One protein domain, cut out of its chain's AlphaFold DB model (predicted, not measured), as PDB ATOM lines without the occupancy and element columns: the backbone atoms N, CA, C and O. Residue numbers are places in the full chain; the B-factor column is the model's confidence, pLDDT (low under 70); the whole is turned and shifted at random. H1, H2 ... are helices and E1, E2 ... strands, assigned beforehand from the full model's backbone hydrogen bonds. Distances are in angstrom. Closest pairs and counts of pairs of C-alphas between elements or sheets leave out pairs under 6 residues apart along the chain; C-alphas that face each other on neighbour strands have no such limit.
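This is residues 287 to 388 of the 660 residues of an uncharacterized protein of Chloroflexi bacterium (UniProt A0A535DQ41). What shape do these coordinates draw? A long, strongly twisted sheet of E2, E7, E5 and E6 makes one side of a narrow sandwich, and two small sheets, E4 with E8 and E1 with E9 and E3, follow one another along the rod, each partly face to face with the long sheet. E8 runs on into E9 and joins the two small sheets, and the short helix H1 packs over E7 and on E9. What is it made of? The printed part has 102 residues with nine named strands and one named helix, in the order E1, E2, E3, H1, E4, E5, E6, E7, E8, E9, and its class is mostly strand. The long sheet is branched, with E7 paired to E2, E5 and E6; the others run E1 - E9 - E3 and E4 - E8, and the neighbours in the three sheets are antiparallel. How large is it? It is compact, with a radius of gyration of the C-alphas of 14.8 A, and it spans 50 by 23 by 19 A, a rod.

Where is the largest sheet? E7 is residues 358 to 367, 27.8 A from C-alpha 358 at (1.305, 22.936, 55.128) to C-alpha 367 at (-21.561, 28.866, 40.487). E2 is residues 305 to 314, 27.0 A; E5 is residues 344 to 348, 14.2 A; E6 is residues 353 to 355. Where are the other elements? E4 is residues 333 to 337, 13.2 A, and E8 is residues 376 to 380, 13.3 A. E1 is residues 287 to 289, from C-alpha 287 at (6.922, 31.014, 46.236), E3 is residues 319 to 321, and E9 is residues 382 to 387, 16.5 A, to C-alpha 387 at (14.422, 30.054, 54.795). H1 is residues 325 to 330, 8.8 A.

How is the branched sheet put together? E2 lies on one side of E7, with N 309 and O 363 within hydrogen-bond range at 2.9 A. On the other side lie E5, beside residues 362 to 367, with N 345 and O 366 at 2.9 A, and E6, beside residues 358 to 360, with N 353 and O 360 at 2.9 A; E6 and E7 form a hairpin. How do the small sheets stand to it? The three form a stack of sheets, face to face in turn: the sheet E1 E9 E3 faces the branched sheet, the parts that face each other being 9.7 A apart centre to centre, and the sheet E4 E8 faces the branched sheet too, the parts that face each other being 9.4 A apart centre to centre. What pairs inside the small sheets? N 288 of E1 and O 383 of E9 are 2.9 A apart, N 320 of E3 and O 386 of E9 2.9 A, and N 335 of E4 and O 378 of E8 2.9 A. Where is H1? It lies over E7 at a height over the sheet of 8.9 A, slantwise to the strands at 36 degrees to E7 on the local plane, and it only grazes the sheet E1 E9 E3; the closest C-alphas of H1 and E9 are those of Val 328 and Ala 383, 5.2 A apart. Every O i to N i+4 pair of H1 is within hydrogen-bond range.

How far does the printed part reach? The two C-alphas farthest apart are those of Trp 371 and Asp 388, 50.5 A, and the printed part has no cut. Which link is long? The link from E1 to E2, residues 290 to 304, is long, and its residues 294 to 295 pair with residues 378 to 379 of E8, antiparallel. Where is confidence low? The mean pLDDT of the printed part is 85.4, and residues 339 to 342, 371 to 374 and 388 are under 70.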
ATOM      1  N   PHE A 287       8.379  31.087  46.384       86.94
ATOM      2  CA  PHE A 287       6.922  31.014  46.236       86.94
ATOM      3  C   PHE A 287       6.515  29.597  45.822       86.94
ATOM      4  O   PHE A 287       7.043  29.077  44.838       86.94
ATOM      5  N   ALA A 288       5.580  28.977  46.544       88.31
ATOM      6  CA  ALA A 288       5.029  27.666  46.194       88.31
ATOM      7  C   ALA A 288       3.505  27.731  46.030       88.31
ATOM      8  O   ALA A 288       2.835  28.545  46.662       88.31
ATOM      9  N   THR A 289       2.958  26.870  45.170       89.62
ATOM     10  CA  THR A 289       1.521  26.799  44.860       89.62
ATOM     11  C   THR A 289       0.928  25.456  45.276       89.62
ATOM     12  O   THR A 289       1.644  24.466  45.431       89.62
ATOM     13  N   SER A 290      -0.388  25.414  45.468       86.81
ATOM     14  CA  SER A 290      -1.138  24.190  45.725       86.81
ATOM     15  C   SER A 290      -1.064  23.271  44.504       86.81
ATOM     16  O   SER A 290      -1.606  23.598  43.444       86.81
ATOM     17  N   ALA A 291      -0.399  22.128  44.650       80.62
ATOM     18  CA  ALA A 291      -0.262  21.123  43.606       80.62
ATOM     19  C   ALA A 291      -0.631  19.734  44.168       80.62
ATOM     20  O   ALA A 291      -0.021  19.316  45.158       80.62
ATOM     21  N   PRO A 292      -1.582  19.003  43.551       83.56
ATOM     22  CA  PRO A 292      -2.397  19.397  42.391       83.56
ATOM     23  C   PRO A 292      -3.469  20.464  42.731       83.56
ATOM     24  O   PRO A 292      -3.813  20.623  43.904       83.56
ATOM     25  N   PRO A 293      -4.014  21.191  41.729       86.44
ATOM     26  CA  PRO A 293      -5.175  22.067  41.914       86.44
ATOM     27  C   PRO A 293      -6.360  21.319  42.538       86.44
ATOM     28  O   PRO A 293      -6.622  20.167  42.190       86.44
ATOM     29  N   VAL A 294      -7.101  21.978  43.430       91.25
ATOM     30  CA  VAL A 294      -8.266  21.376  44.093       91.25
ATOM     31  C   VAL A 294      -9.485  21.511  43.187       91.25
ATOM     32  O   VAL A 294      -9.908  22.623  42.877       91.25
ATOM     33  N   GLU A 295     -10.064  20.393  42.752       89.44
ATOM     34  CA  GLU A 295     -11.287  20.412  41.947       89.44
ATOM     35  C   GLU A 295     -12.508  20.773  42.807       89.44
ATOM     36  O   GLU A 295     -12.790  20.136  43.826       89.44
ATOM     37  N   ALA A 296     -13.258  21.785  42.377       89.00
ATOM     38  CA  ALA A 296     -14.523  22.159  42.983       89.00
ATOM     39  C   ALA A 296     -15.649  21.278  42.415       89.00
ATOM     40  O   ALA A 296     -16.235  21.572  41.375       89.00
ATOM     41  N   ASN A 297     -15.910  20.160  43.094       87.88
ATOM     42  CA  ASN A 297     -16.743  19.053  42.614       87.88
ATOM     43  C   ASN A 297     -18.113  18.903  43.311       87.88
ATOM     44  O   ASN A 297     -18.864  17.980  42.999       87.88
ATOM     45  N   LYS A 298     -18.464  19.784  44.251       89.19
ATOM     46  CA  LYS A 298     -19.714  19.743  45.034       89.19
ATOM     47  C   LYS A 298     -20.871  20.430  44.296       89.19
ATOM     48  O   LYS A 298     -21.444  21.397  44.796       89.19
ATOM     49  N   TRP A 299     -21.185  19.938  43.103       85.69
ATOM     50  CA  TRP A 299     -22.293  20.428  42.282       85.69
ATOM     51  C   TRP A 299     -23.654  19.977  42.827       85.69
ATOM     52  O   TRP A 299     -23.818  18.843  43.278       85.69
ATOM     53  N   GLY A 300     -24.638  20.869  42.762       82.31
ATOM     54  CA  GLY A 300     -26.044  20.592  43.014       82.31
ATOM     55  C   GLY A 300     -26.733  19.957  41.806       82.31
ATOM     56  O   GLY A 300     -26.184  19.863  40.706       82.31
ATOM     57  N   TRP A 301     -27.982  19.533  42.007       79.62
ATOM     58  CA  TRP A 301     -28.782  18.862  40.974       79.62
ATOM     59  C   TRP A 301     -28.985  19.715  39.712       79.62
ATOM     60  O   TRP A 301     -29.106  19.168  38.618       79.62
ATOM     61  N   THR A 302     -29.002  21.047  39.835       79.88
ATOM     62  CA  THR A 302     -29.180  21.957  38.691       79.88
ATOM     63  C   THR A 302     -27.856  22.484  38.128       79.88
ATOM     64  O   THR A 302     -27.842  23.492  37.418       79.88
ATOM     65  N   CYS A 303     -26.743  21.808  38.440       80.12
ATOM     66  CA  CYS A 303     -25.381  22.270  38.168       80.12
ATOM     67  C   CYS A 303     -25.057  23.641  38.789       80.12
ATOM     68  O   CYS A 303     -24.196  24.361  38.297       80.12
ATOM     69  N   ASP A 304     -25.742  24.012  39.866       85.62
ATOM     70  CA  ASP A 304     -25.377  25.120  40.738       85.62
ATOM     71  C   ASP A 304     -24.341  24.667  41.777       85.62
ATOM     72  O   ASP A 304     -24.216  23.481  42.069       85.62
ATOM     73  N   MET A 305     -23.563  25.586  42.346       88.38
ATOM     74  CA  MET A 305     -22.631  25.260  43.429       88.38
ATOM     75  C   MET A 305     -22.572  26.391  44.447       88.38
ATOM     76  O   MET A 305     -22.531  27.561  44.083       88.38
ATOM     77  N   SER A 306     -22.525  26.026  45.726       90.62
ATOM     78  CA  SER A 306     -22.166  26.909  46.834       90.62
ATOM     79  C   SER A 306     -21.514  26.052  47.913       90.62
ATOM     80  O   SER A 306     -22.192  25.375  48.687       90.62
ATOM     81  N   ALA A 307     -20.181  25.989  47.917       92.25
ATOM     82  CA  ALA A 307     -19.459  25.108  48.829       92.25
ATOM     83  C   ALA A 307     -18.067  25.625  49.200       92.25
ATOM     84  O   ALA A 307     -17.415  26.327  48.432       92.25
ATOM     85  N   ASN A 308     -17.606  25.214  50.383       93.75
ATOM     86  CA  ASN A 308     -16.259  25.489  50.875       93.75
ATOM     87  C   ASN A 308     -15.294  24.351  50.510       93.75
ATOM     88  O   ASN A 308     -15.645  23.165  50.633       93.75
ATOM     89  N   TYR A 309     -14.074  24.727  50.134       93.75
ATOM     90  CA  TYR A 309     -12.958  23.840  49.818       93.75
ATOM     91  C   TYR A 309     -11.707  24.270  50.574       93.75
ATOM     92  O   TYR A 309     -11.417  25.462  50.652       93.75
ATOM     93  N   ASP A 310     -10.963  23.299  51.094       92.19
ATOM     94  CA  ASP A 310      -9.677  23.543  51.742       92.19
ATOM     95  C   ASP A 310      -8.559  23.311  50.723       92.19
ATOM     96  O   ASP A 310      -8.405  22.211  50.187       92.19
ATOM     97  N   VAL A 311      -7.779  24.352  50.450       92.25
ATOM     98  CA  VAL A 311      -6.638  24.322  49.533       92.25
ATOM     99  C   VAL A 311      -5.360  24.246  50.354       92.25
ATOM    100  O   VAL A 311      -5.139  25.080  51.228       92.25
ATOM    101  N   SER A 312      -4.531  23.235  50.087       92.56
ATOM    102  CA  SER A 312      -3.289  22.966  50.824       92.56
ATOM    103  C   SER A 312      -2.062  23.349  49.992       92.56
ATOM    104  O   SER A 312      -1.950  22.953  48.832       92.56
ATOM    105  N   ILE A 313      -1.140  24.104  50.591       92.81
ATOM    106  CA  ILE A 313       0.124  24.561  50.003       92.81
ATOM    107  C   ILE A 313       1.264  24.012  50.869       92.81
ATOM    108  O   ILE A 313       1.429  24.416  52.020       92.81
ATOM    109  N   ASN A 314       2.045  23.076  50.333       89.94
ATOM    110  CA  ASN A 314       3.130  22.430  51.076       89.94
ATOM    111  C   ASN A 314       4.389  23.312  51.090       89.94
ATOM    112  O   ASN A 314       4.825  23.767  50.031       89.94
ATOM    113  N   ALA A 315       5.002  23.507  52.263       84.56
ATOM    114  CA  ALA A 315       6.286  24.195  52.363       84.56
ATOM    115  C   ALA A 315       7.426  23.365  51.732       84.56
ATOM    116  O   ALA A 315       7.517  22.157  51.978       84.56
ATOM    117  N   PRO A 316       8.333  23.992  50.961       81.50
ATOM    118  CA  PRO A 316       9.583  23.369  50.527       81.50
ATOM    119  C   PRO A 316      10.482  22.960  51.711       81.50
ATOM    120  O   PRO A 316      10.432  23.558  52.783       81.50
ATOM    121  N   ASN A 317      11.358  21.966  51.525       76.50
ATOM    122  CA  ASN A 317      12.258  21.503  52.590       76.50
ATOM    123  C   ASN A 317      13.237  22.610  53.046       76.50
ATOM    124  O   ASN A 317      13.942  23.195  52.221       76.50
ATOM    125  N   GLY A 318      13.318  22.865  54.357       73.19
ATOM    126  CA  GLY A 318      14.148  23.930  54.939       73.19
ATOM    127  C   GLY A 318      13.572  25.343  54.789       73.19
ATOM    128  O   GLY A 318      14.328  26.313  54.858       73.19
ATOM    129  N   TYR A 319      12.263  25.452  54.555       80.19
ATOM    130  CA  TYR A 319      11.525  26.705  54.468       80.19
ATOM    131  C   TYR A 319      10.316  26.700  55.414       80.19
ATOM    132  O   TYR A 319       9.680  25.668  55.624       80.19
ATOM    133  N   VAL A 320       9.975  27.870  55.950       85.62
ATOM    134  CA  VAL A 320       8.778  28.113  56.767       85.62
ATOM    135  C   VAL A 320       7.907  29.173  56.100       85.62
ATOM    136  O   VAL A 320       8.411  30.033  55.376       85.62
ATOM    137  N   TRP A 321       6.588  29.085  56.289       86.94
ATOM    138  CA  TRP A 321       5.663  30.085  55.750       86.94
ATOM    139  C   TRP A 321       6.007  31.467  56.312       86.94
ATOM    140  O   TRP A 321       6.281  31.598  57.504       86.94
ATOM    141  N   ASP A 322       6.007  32.487  55.455       83.62
ATOM    142  CA  ASP A 322       6.363  33.859  55.830       83.62
ATOM    143  C   ASP A 322       5.299  34.566  56.691       83.62
ATOM    144  O   ASP A 322       5.548  35.650  57.214       83.62
ATOM    145  N   GLY A 323       4.131  33.937  56.866       86.31
ATOM    146  CA  GLY A 323       3.018  34.462  57.654       86.31
ATOM    147  C   GLY A 323       2.168  35.496  56.913       86.31
ATOM    148  O   GLY A 323       1.248  36.055  57.511       86.31
ATOM    149  N   ASP A 324       2.437  35.752  55.628       88.00
ATOM    150  CA  ASP A 324       1.680  36.718  54.837       88.00
ATOM    151  C   ASP A 324       0.343  36.118  54.377       88.00
ATOM    152  O   ASP A 324       0.184  35.568  53.282       88.00
ATOM    153  N   ALA A 325      -0.651  36.222  55.258       88.19
ATOM    154  CA  ALA A 325      -2.018  35.791  54.997       88.19
ATOM    155  C   ALA A 325      -2.663  36.528  53.813       88.19
ATOM    156  O   ALA A 325      -3.472  35.937  53.092       88.19
ATOM    157  N   GLN A 326      -2.304  37.796  53.585       88.31
ATOM    158  CA  GLN A 326      -2.883  38.590  52.504       88.31
ATOM    159  C   GLN A 326      -2.379  38.100  51.150       88.31
ATOM    160  O   GLN A 326      -3.178  37.887  50.240       88.31
ATOM    161  N   ARG A 327      -1.083  37.796  51.044       89.31
ATOM    162  CA  ARG A 327      -0.511  37.206  49.832       89.31
ATOM    163  C   ARG A 327      -1.172  35.883  49.462       89.31
ATOM    164  O   ARG A 327      -1.423  35.645  48.281       89.31
ATOM    165  N   VAL A 328      -1.479  35.043  50.453       90.00
ATOM    166  CA  VAL A 328      -2.196  33.782  50.219       90.00
ATOM    167  C   VAL A 328      -3.596  34.049  49.674       90.00
ATOM    168  O   VAL A 328      -3.976  33.427  48.684       90.00
ATOM    169  N   LYS A 329      -4.339  35.006  50.242       91.31
ATOM    170  CA  LYS A 329      -5.675  35.387  49.747       91.31
ATOM    171  C   LYS A 329      -5.638  35.927  48.319       91.31
ATOM    172  O   LYS A 329      -6.435  35.494  47.492       91.31
ATOM    173  N   ASP A 330      -4.687  36.811  48.028       91.00
ATOM    174  CA  ASP A 330      -4.533  37.445  46.713       91.00
ATOM    175  C   ASP A 330      -4.098  36.446  45.629       91.00
ATOM    176  O   ASP A 330      -4.337  36.657  44.442       91.00
ATOM    177  N   SER A 331      -3.450  35.349  46.024       92.12
ATOM    178  CA  SER A 331      -2.990  34.305  45.103       92.12
ATOM    179  C   SER A 331      -4.068  33.290  44.705       92.12
ATOM    180  O   SER A 331      -3.813  32.458  43.829       92.12
ATOM    181  N   VAL A 332      -5.240  33.309  45.357       91.81
ATOM    182  CA  VAL A 332      -6.314  32.354  45.066       91.81
ATOM    183  C   VAL A 332      -6.878  32.640  43.681       91.81
ATOM    184  O   VAL A 332      -7.369  33.730  43.397       91.81
ATOM    185  N   MET A 333      -6.850  31.630  42.824       90.25
ATOM    186  CA  MET A 333      -7.396  31.689  41.477       90.25
ATOM    187  C   MET A 333      -8.265  30.469  41.206       90.25
ATOM    188  O   MET A 333      -7.973  29.365  41.665       90.25
ATOM    189  N   ILE A 334      -9.325  30.678  40.426       88.62
ATOM    190  CA  ILE A 334     -10.166  29.603  39.910       88.62
ATOM    191  C   ILE A 334     -10.035  29.558  38.397       88.62
ATOM    192  O   ILE A 334     -10.299  30.542  37.710       88.62
ATOM    193  N   THR A 335      -9.664  28.391  37.881       86.88
ATOM    194  CA  THR A 335      -9.608  28.127  36.444       86.88
ATOM    195  C   THR A 335     -10.794  27.260  36.048       86.88
ATOM    196  O   THR A 335     -11.005  26.197  36.630       86.88
ATOM    197  N   SER A 336     -11.568  27.697  35.052       82.94
ATOM    198  CA  SER A 336     -12.666  26.900  34.497       82.94
ATOM    199  C   SER A 336     -12.215  26.127  33.266       82.94
ATOM    200  O   SER A 336     -11.608  26.704  32.362       82.94
ATOM    201  N   VAL A 337     -12.582  24.854  33.192       77.69
ATOM    202  CA  VAL A 337     -12.399  24.004  32.015       77.69
ATOM    203  C   VAL A 337     -13.787  23.588  31.518       77.69
ATOM    204  O   VAL A 337     -14.677  23.285  32.313       77.69
ATOM    205  N   ASN A 338     -13.999  23.616  30.198       71.19
ATOM    206  CA  ASN A 338     -15.267  23.255  29.543       71.19
ATOM    207  C   ASN A 338     -16.493  24.130  29.913       71.19
ATOM    208  O   ASN A 338     -17.615  23.632  29.951       71.19
ATOM    209  N   ARG A 339     -16.289  25.446  30.133       67.19
ATOM    210  CA  ARG A 339     -17.334  26.457  30.446       67.19
ATOM    211  C   ARG A 339     -18.309  25.985  31.540       67.19
ATOM    212  O   ARG A 339     -19.485  25.766  31.258       67.19
ATOM    213  N   ALA A 340     -17.818  25.819  32.767       59.97
ATOM    214  CA  ALA A 340     -18.579  25.263  33.892       59.97
ATOM    215  C   ALA A 340     -19.906  25.999  34.200       59.97
ATOM    216  O   ALA A 340     -20.934  25.350  34.363       59.97
ATOM    217  N   SER A 341     -19.933  27.336  34.147       64.50
ATOM    218  CA  SER A 341     -21.155  28.158  34.229       64.50
ATOM    219  C   SER A 341     -20.937  29.534  33.574       64.50
ATOM    220  O   SER A 341     -19.799  29.993  33.476       64.50
ATOM    221  N   ASP A 342     -22.013  30.202  33.129       66.31
ATOM    222  CA  ASP A 342     -21.943  31.574  32.579       66.31
ATOM    223  C   ASP A 342     -21.687  32.633  33.675       66.31
ATOM    224  O   ASP A 342     -21.352  33.780  33.385       66.31
ATOM    225  N   SER A 343     -21.801  32.238  34.947       78.50
ATOM    226  CA  SER A 343     -21.444  33.041  36.115       78.50
ATOM    227  C   SER A 343     -20.903  32.157  37.247       78.50
ATOM    228  O   SER A 343     -21.576  31.243  37.737       78.50
ATOM    229  N   PHE A 344     -19.667  32.418  37.672       84.75
ATOM    230  CA  PHE A 344     -19.082  31.861  38.893       84.75
ATOM    231  C   PHE A 344     -18.317  32.946  39.647       84.75
ATOM    232  O   PHE A 344     -17.871  33.936  39.066       84.75
ATOM    233  N   GLY A 345     -18.172  32.757  40.951       86.88
ATOM    234  CA  GLY A 345     -17.430  33.645  41.829       86.88
ATOM    235  C   GLY A 345     -16.839  32.875  42.998       86.88
ATOM    236  O   GLY A 345     -17.240  31.748  43.297       86.88
ATOM    237  N   PHE A 346     -15.872  33.485  43.668       92.44
ATOM    238  CA  PHE A 346     -15.275  32.911  44.862       92.44
ATOM    239  C   PHE A 346     -14.884  33.990  45.855       92.44
ATOM    240  O   PHE A 346     -14.701  35.152  45.494       92.44
ATOM    241  N   HIS A 347     -14.757  33.588  47.111       91.44
ATOM    242  CA  HIS A 347     -14.143  34.400  48.149       91.44
ATOM    243  C   HIS A 347     -13.435  33.499  49.159       91.44
ATOM    244  O   HIS A 347     -13.800  32.337  49.349       91.44
ATOM    245  N   VAL A 348     -12.403  34.032  49.805       92.69
ATOM    246  CA  VAL A 348     -11.688  33.324  50.869       92.69
ATOM    247  C   VAL A 348     -12.495  33.405  52.166       92.69
ATOM    248  O   VAL A 348     -13.008  34.465  52.521       92.69
ATOM    249  N   VAL A 349     -12.622  32.279  52.866       91.12
ATOM    250  CA  VAL A 349     -13.364  32.150  54.124       91.12
ATOM    251  C   VAL A 349     -12.377  32.092  55.285       91.12
ATOM    252  O   VAL A 349     -11.761  31.058  55.535       91.12
ATOM    253  N   GLY A 350     -12.269  33.192  56.029       90.75
ATOM    254  CA  GLY A 350     -11.370  33.300  57.179       90.75
ATOM    255  C   GLY A 350      -9.899  33.509  56.801       90.75
ATOM    256  O   GLY A 350      -9.571  33.827  55.658       90.75
ATOM    257  N   GLU A 351      -9.017  33.362  57.791       89.88
ATOM    258  CA  GLU A 351      -7.566  33.467  57.605       89.88
ATOM    259  C   GLU A 351      -6.951  32.110  57.226       89.88
ATOM    260  O   GLU A 351      -7.392  31.075  57.739       89.88
ATOM    261  N   PRO A 352      -5.919  32.088  56.362       92.31
ATOM    262  CA  PRO A 352      -5.084  30.910  56.175       92.31
ATOM    263  C   PRO A 352      -4.471  30.449  57.504       92.31
ATOM    264  O   PRO A 352      -4.082  31.269  58.336       92.31
ATOM    265  N   TRP A 353      -4.353  29.138  57.697       92.06
ATOM    266  CA  TRP A 353      -3.748  28.547  58.892       92.06
ATOM    267  C   TRP A 353      -2.674  27.529  58.520       92.06
ATOM    268  O   TRP A 353      -2.636  27.028  57.398       92.06
ATOM    269  N   VAL A 354      -1.795  27.213  59.468       89.19
ATOM    270  CA  VAL A 354      -0.717  26.237  59.270       89.19
ATOM    271  C   VAL A 354      -1.055  24.938  59.988       89.19
ATOM    272  O   VAL A 354      -1.423  24.945  61.160       89.19
ATOM    273  N   GLU A 355      -0.889  23.819  59.293       87.19
ATOM    274  CA  GLU A 355      -0.960  22.474  59.855       87.19
ATOM    275  C   GLU A 355       0.332  21.725  59.499       87.19
ATOM    276  O   GLU A 355       0.575  21.373  58.342       87.19
ATOM    277  N   GLY A 356       1.215  21.540  60.485       83.75
ATOM    278  CA  GLY A 356       2.569  21.027  60.253       83.75
ATOM    279  C   GLY A 356       3.385  21.970  59.364       83.75
ATOM    280  O   GLY A 356       3.626  23.115  59.730       83.75
ATOM    281  N   THR A 357       3.802  21.494  58.190       82.75
ATOM    282  CA  THR A 357       4.515  22.279  57.162       82.75
ATOM    283  C   THR A 357       3.598  22.761  56.031       82.75
ATOM    284  O   THR A 357       4.076  23.223  54.998       82.75
ATOM    285  N   THR A 358       2.279  22.630  56.184       88.31
ATOM    286  CA  THR A 358       1.305  22.936  55.128       88.31
ATOM    287  C   THR A 358       0.495  24.173  55.487       88.31
ATOM    288  O   THR A 358      -0.125  24.221  56.547       88.31
ATOM    289  N   VAL A 359       0.457  25.158  54.590       92.06
ATOM    290  CA  VAL A 359      -0.443  26.314  54.688       92.06
ATOM    291  C   VAL A 359      -1.776  25.931  54.059       92.06
ATOM    292  O   VAL A 359      -1.819  25.485  52.913       92.06
ATOM    293  N   LYS A 360      -2.870  26.093  54.796       92.06
ATOM    294  CA  LYS A 360      -4.228  25.809  54.339       92.06
ATOM    295  C   LYS A 360      -5.033  27.092  54.235       92.06
ATOM    296  O   LYS A 360      -4.986  27.934  55.126       92.06
ATOM    297  N   VAL A 361      -5.798  27.225  53.159       94.00
ATOM    298  CA  VAL A 361      -6.744  28.327  52.954       94.00
ATOM    299  C   VAL A 361      -8.099  27.767  52.547       94.00
ATOM    300  O   VAL A 361      -8.185  26.862  51.717       94.00
ATOM    301  N   LYS A 362      -9.170  28.294  53.141       94.62
ATOM    302  CA  LYS A 362     -10.538  27.877  52.839       94.62
ATOM    303  C   LYS A 362     -11.151  28.819  51.813       94.62
ATOM    304  O   LYS A 362     -11.182  30.026  52.026       94.62
ATOM    305  N   VAL A 363     -11.657  28.282  50.710       94.38
ATOM    306  CA  VAL A 363     -12.234  29.057  49.605       94.38
ATOM    307  C   VAL A 363     -13.686  28.643  49.411       94.38
ATOM    308  O   VAL A 363     -13.979  27.459  49.231       94.38
ATOM    309  N   HIS A 364     -14.600  29.610  49.453       93.50
ATOM    310  CA  HIS A 364     -15.986  29.406  49.055       93.50
ATOM    311  C   HIS A 364     -16.113  29.624  47.555       93.50
ATOM    312  O   HIS A 364     -15.717  30.676  47.052       93.50
ATOM    313  N   VAL A 365     -16.702  28.660  46.853       91.25
ATOM    314  CA  VAL A 365     -16.966  28.760  45.417       91.25
ATOM    315  C   VAL A 365     -18.465  28.724  45.175       91.25
ATOM    316  O   VAL A 365     -19.152  27.806  45.628       91.25
ATOM    317  N   GLY A 366     -18.942  29.735  44.452       89.19
ATOM    318  CA  GLY A 366     -20.313  29.868  43.984       89.19
ATOM    319  C   GLY A 366     -20.383  29.760  42.460       89.19
ATOM    320  O   GLY A 366     -19.622  30.435  41.769       89.19
ATOM    321  N   ALA A 367     -21.297  28.956  41.924       87.19
ATOM    322  CA  ALA A 367     -21.561  28.866  40.487       87.19
ATOM    323  C   ALA A 367     -23.071  28.820  40.215       87.19
ATOM    324  O   ALA A 367     -23.812  28.134  40.920       87.19
ATOM    325  N   GLY A 368     -23.524  29.572  39.210       82.19
ATOM    326  CA  GLY A 368     -24.924  29.601  38.791       82.19
ATOM    327  C   GLY A 368     -25.356  28.337  38.045       82.19
ATOM    328  O   GLY A 368     -24.541  27.657  37.427       82.19
ATOM    329  N   SER A 369     -26.661  28.058  38.085       79.12
ATOM    330  CA  SER A 369     -27.277  26.922  37.390       79.12
ATOM    331  C   SER A 369     -27.079  26.998  35.871       79.12
ATOM    332  O   SER A 369     -27.186  28.072  35.272       79.12
ATOM    333  N   LYS A 370     -26.826  25.848  35.235       72.81
ATOM    334  CA  LYS A 370     -26.613  25.735  33.787       72.81
ATOM    335  C   LYS A 370     -27.268  24.478  33.220       72.81
ATOM    336  O   LYS A 370     -27.095  23.376  33.736       72.81
ATOM    337  N   TRP A 371     -27.955  24.633  32.091       62.22
ATOM    338  CA  TRP A 371     -28.511  23.523  31.317       62.22
ATOM    339  C   TRP A 371     -27.473  22.999  30.306       62.22
ATOM    340  O   TRP A 371     -26.992  23.761  29.470       62.22
ATOM    341  N   GLY A 372     -27.109  21.711  30.383       64.50
ATOM    342  CA  GLY A 372     -26.165  21.068  29.444       64.50
ATOM    343  C   GLY A 372     -24.834  20.561  30.026       64.50
ATOM    344  O   GLY A 372     -23.923  20.275  29.254       64.50
ATOM    345  N   GLY A 373     -24.717  20.424  31.353       68.62
ATOM    346  CA  GLY A 373     -23.558  19.831  32.042       68.62
ATOM    347  C   GLY A 373     -22.734  20.845  32.847       68.62
ATOM    348  O   GLY A 373     -22.582  21.992  32.430       68.62
ATOM    349  N   CYS A 374     -22.209  20.408  34.000       68.50
ATOM    350  CA  CYS A 374     -21.684  21.294  35.049       68.50
ATOM    351  C   CYS A 374     -20.219  21.767  34.848       68.50
ATOM    352  O   CYS A 374     -19.764  22.664  35.546       68.50
ATOM    353  N   GLY A 375     -19.471  21.197  33.891       76.88
ATOM    354  CA  GLY A 375     -18.042  21.489  33.654       76.88
ATOM    355  C   GLY A 375     -17.128  21.259  34.871       76.88
ATOM    356  O   GLY A 375     -17.510  20.560  35.807       76.88
ATOM    357  N   SER A 376     -15.911  21.823  34.846       84.44
ATOM    358  CA  SER A 376     -14.919  21.672  35.929       84.44
ATOM    359  C   SER A 376     -14.324  23.019  36.341       84.44
ATOM    360  O   SER A 376     -13.913  23.815  35.492       84.44
ATOM    361  N   LEU A 377     -14.247  23.263  37.650       87.88
ATOM    362  CA  LEU A 377     -13.577  24.417  38.255       87.88
ATOM    363  C   LEU A 377     -12.414  23.913  39.116       87.88
ATOM    364  O   LEU A 377     -12.602  23.027  39.944       87.88
ATOM    365  N   PHE A 378     -11.227  24.486  38.940       90.75
ATOM    366  CA  PHE A 378     -10.031  24.137  39.709       90.75
ATOM    367  C   PHE A 378      -9.547  25.337  40.505       90.75
ATOM    368  O   PHE A 378      -9.352  26.412  39.941       90.75
ATOM    369  N   ILE A 379      -9.336  25.139  41.801       92.62
ATOM    370  CA  ILE A 379      -8.860  26.151  42.736       92.62
ATOM    371  C   ILE A 379      -7.354  25.969  42.921       92.62
ATOM    372  O   ILE A 379      -6.881  24.875  43.239       92.62
ATOM    373  N   THR A 380      -6.607  27.053  42.755       92.81
ATOM    374  CA  THR A 380      -5.178  27.126  43.068       92.81
ATOM    375  C   THR A 380      -4.912  28.275  44.023       92.81
ATOM    376  O   THR A 380      -5.477  29.349  43.840       92.81
ATOM    377  N   ALA A 381      -4.035  28.078  45.000       93.06
ATOM    378  CA  ALA A 381      -3.533  29.125  45.888       93.06
ATOM    379  C   ALA A 381      -2.006  29.021  45.996       93.06
ATOM    380  O   ALA A 381      -1.439  27.961  45.735       93.06
ATOM    381  N   GLY A 382      -1.329  30.097  46.377       92.56
ATOM    382  CA  GLY A 382       0.113  30.122  46.582       92.56
ATOM    383  C   GLY A 382       0.530  30.906  47.819       92.56
ATOM    384  O   GLY A 382      -0.174  31.784  48.301       92.56
ATOM    385  N   ALA A 383       1.687  30.559  48.362       91.94
ATOM    386  CA  ALA A 383       2.248  31.181  49.549       91.94
ATOM    387  C   ALA A 383       3.737  31.446  49.337       91.94
ATOM    388  O   ALA A 383       4.423  30.716  48.615       91.94
ATOM    389  N   ASN A 384       4.229  32.504  49.968       89.94
ATOM    390  CA  ASN A 384       5.650  32.784  50.063       89.94
ATOM    391  C   ASN A 384       6.232  32.035  51.267       89.94
ATOM    392  O   ASN A 384       5.602  31.900  52.313       89.94
ATOM    393  N   PHE A 385       7.458  31.563  51.127       86.12
ATOM    394  CA  PHE A 385       8.182  30.865  52.169       86.12
ATOM    395  C   PHE A 385       9.562  31.492  52.340       86.12
ATOM    396  O   PHE A 385      10.249  31.804  51.364       86.12
ATOM    397  N   ILE A 386       9.986  31.645  53.589       81.69
ATOM    398  CA  ILE A 386      11.321  32.115  53.964       81.69
ATOM    399  C   ILE A 386      12.174  30.939  54.429       81.69
ATOM    400  O   ILE A 386      11.648  29.920  54.877       81.69
ATOM    401  N   ALA A 387      13.495  31.062  54.296       75.00
ATOM    402  CA  ALA A 387      14.422  30.054  54.795       75.00
ATOM    403  C   ALA A 387      14.178  29.817  56.290       75.00
ATOM    404  O   ALA A 387      14.066  30.784  57.044       75.00
ATOM    405  N   ASP A 388      14.104  28.555  56.713       69.94
ATOM    406  CA  ASP A 388      13.972  28.230  58.130       69.94
ATOM    407  C   ASP A 388      15.203  28.772  58.886       69.94
ATOM    408  O   ASP A 388      16.324  28.319  58.626       69.94
TER     409      ASP A 388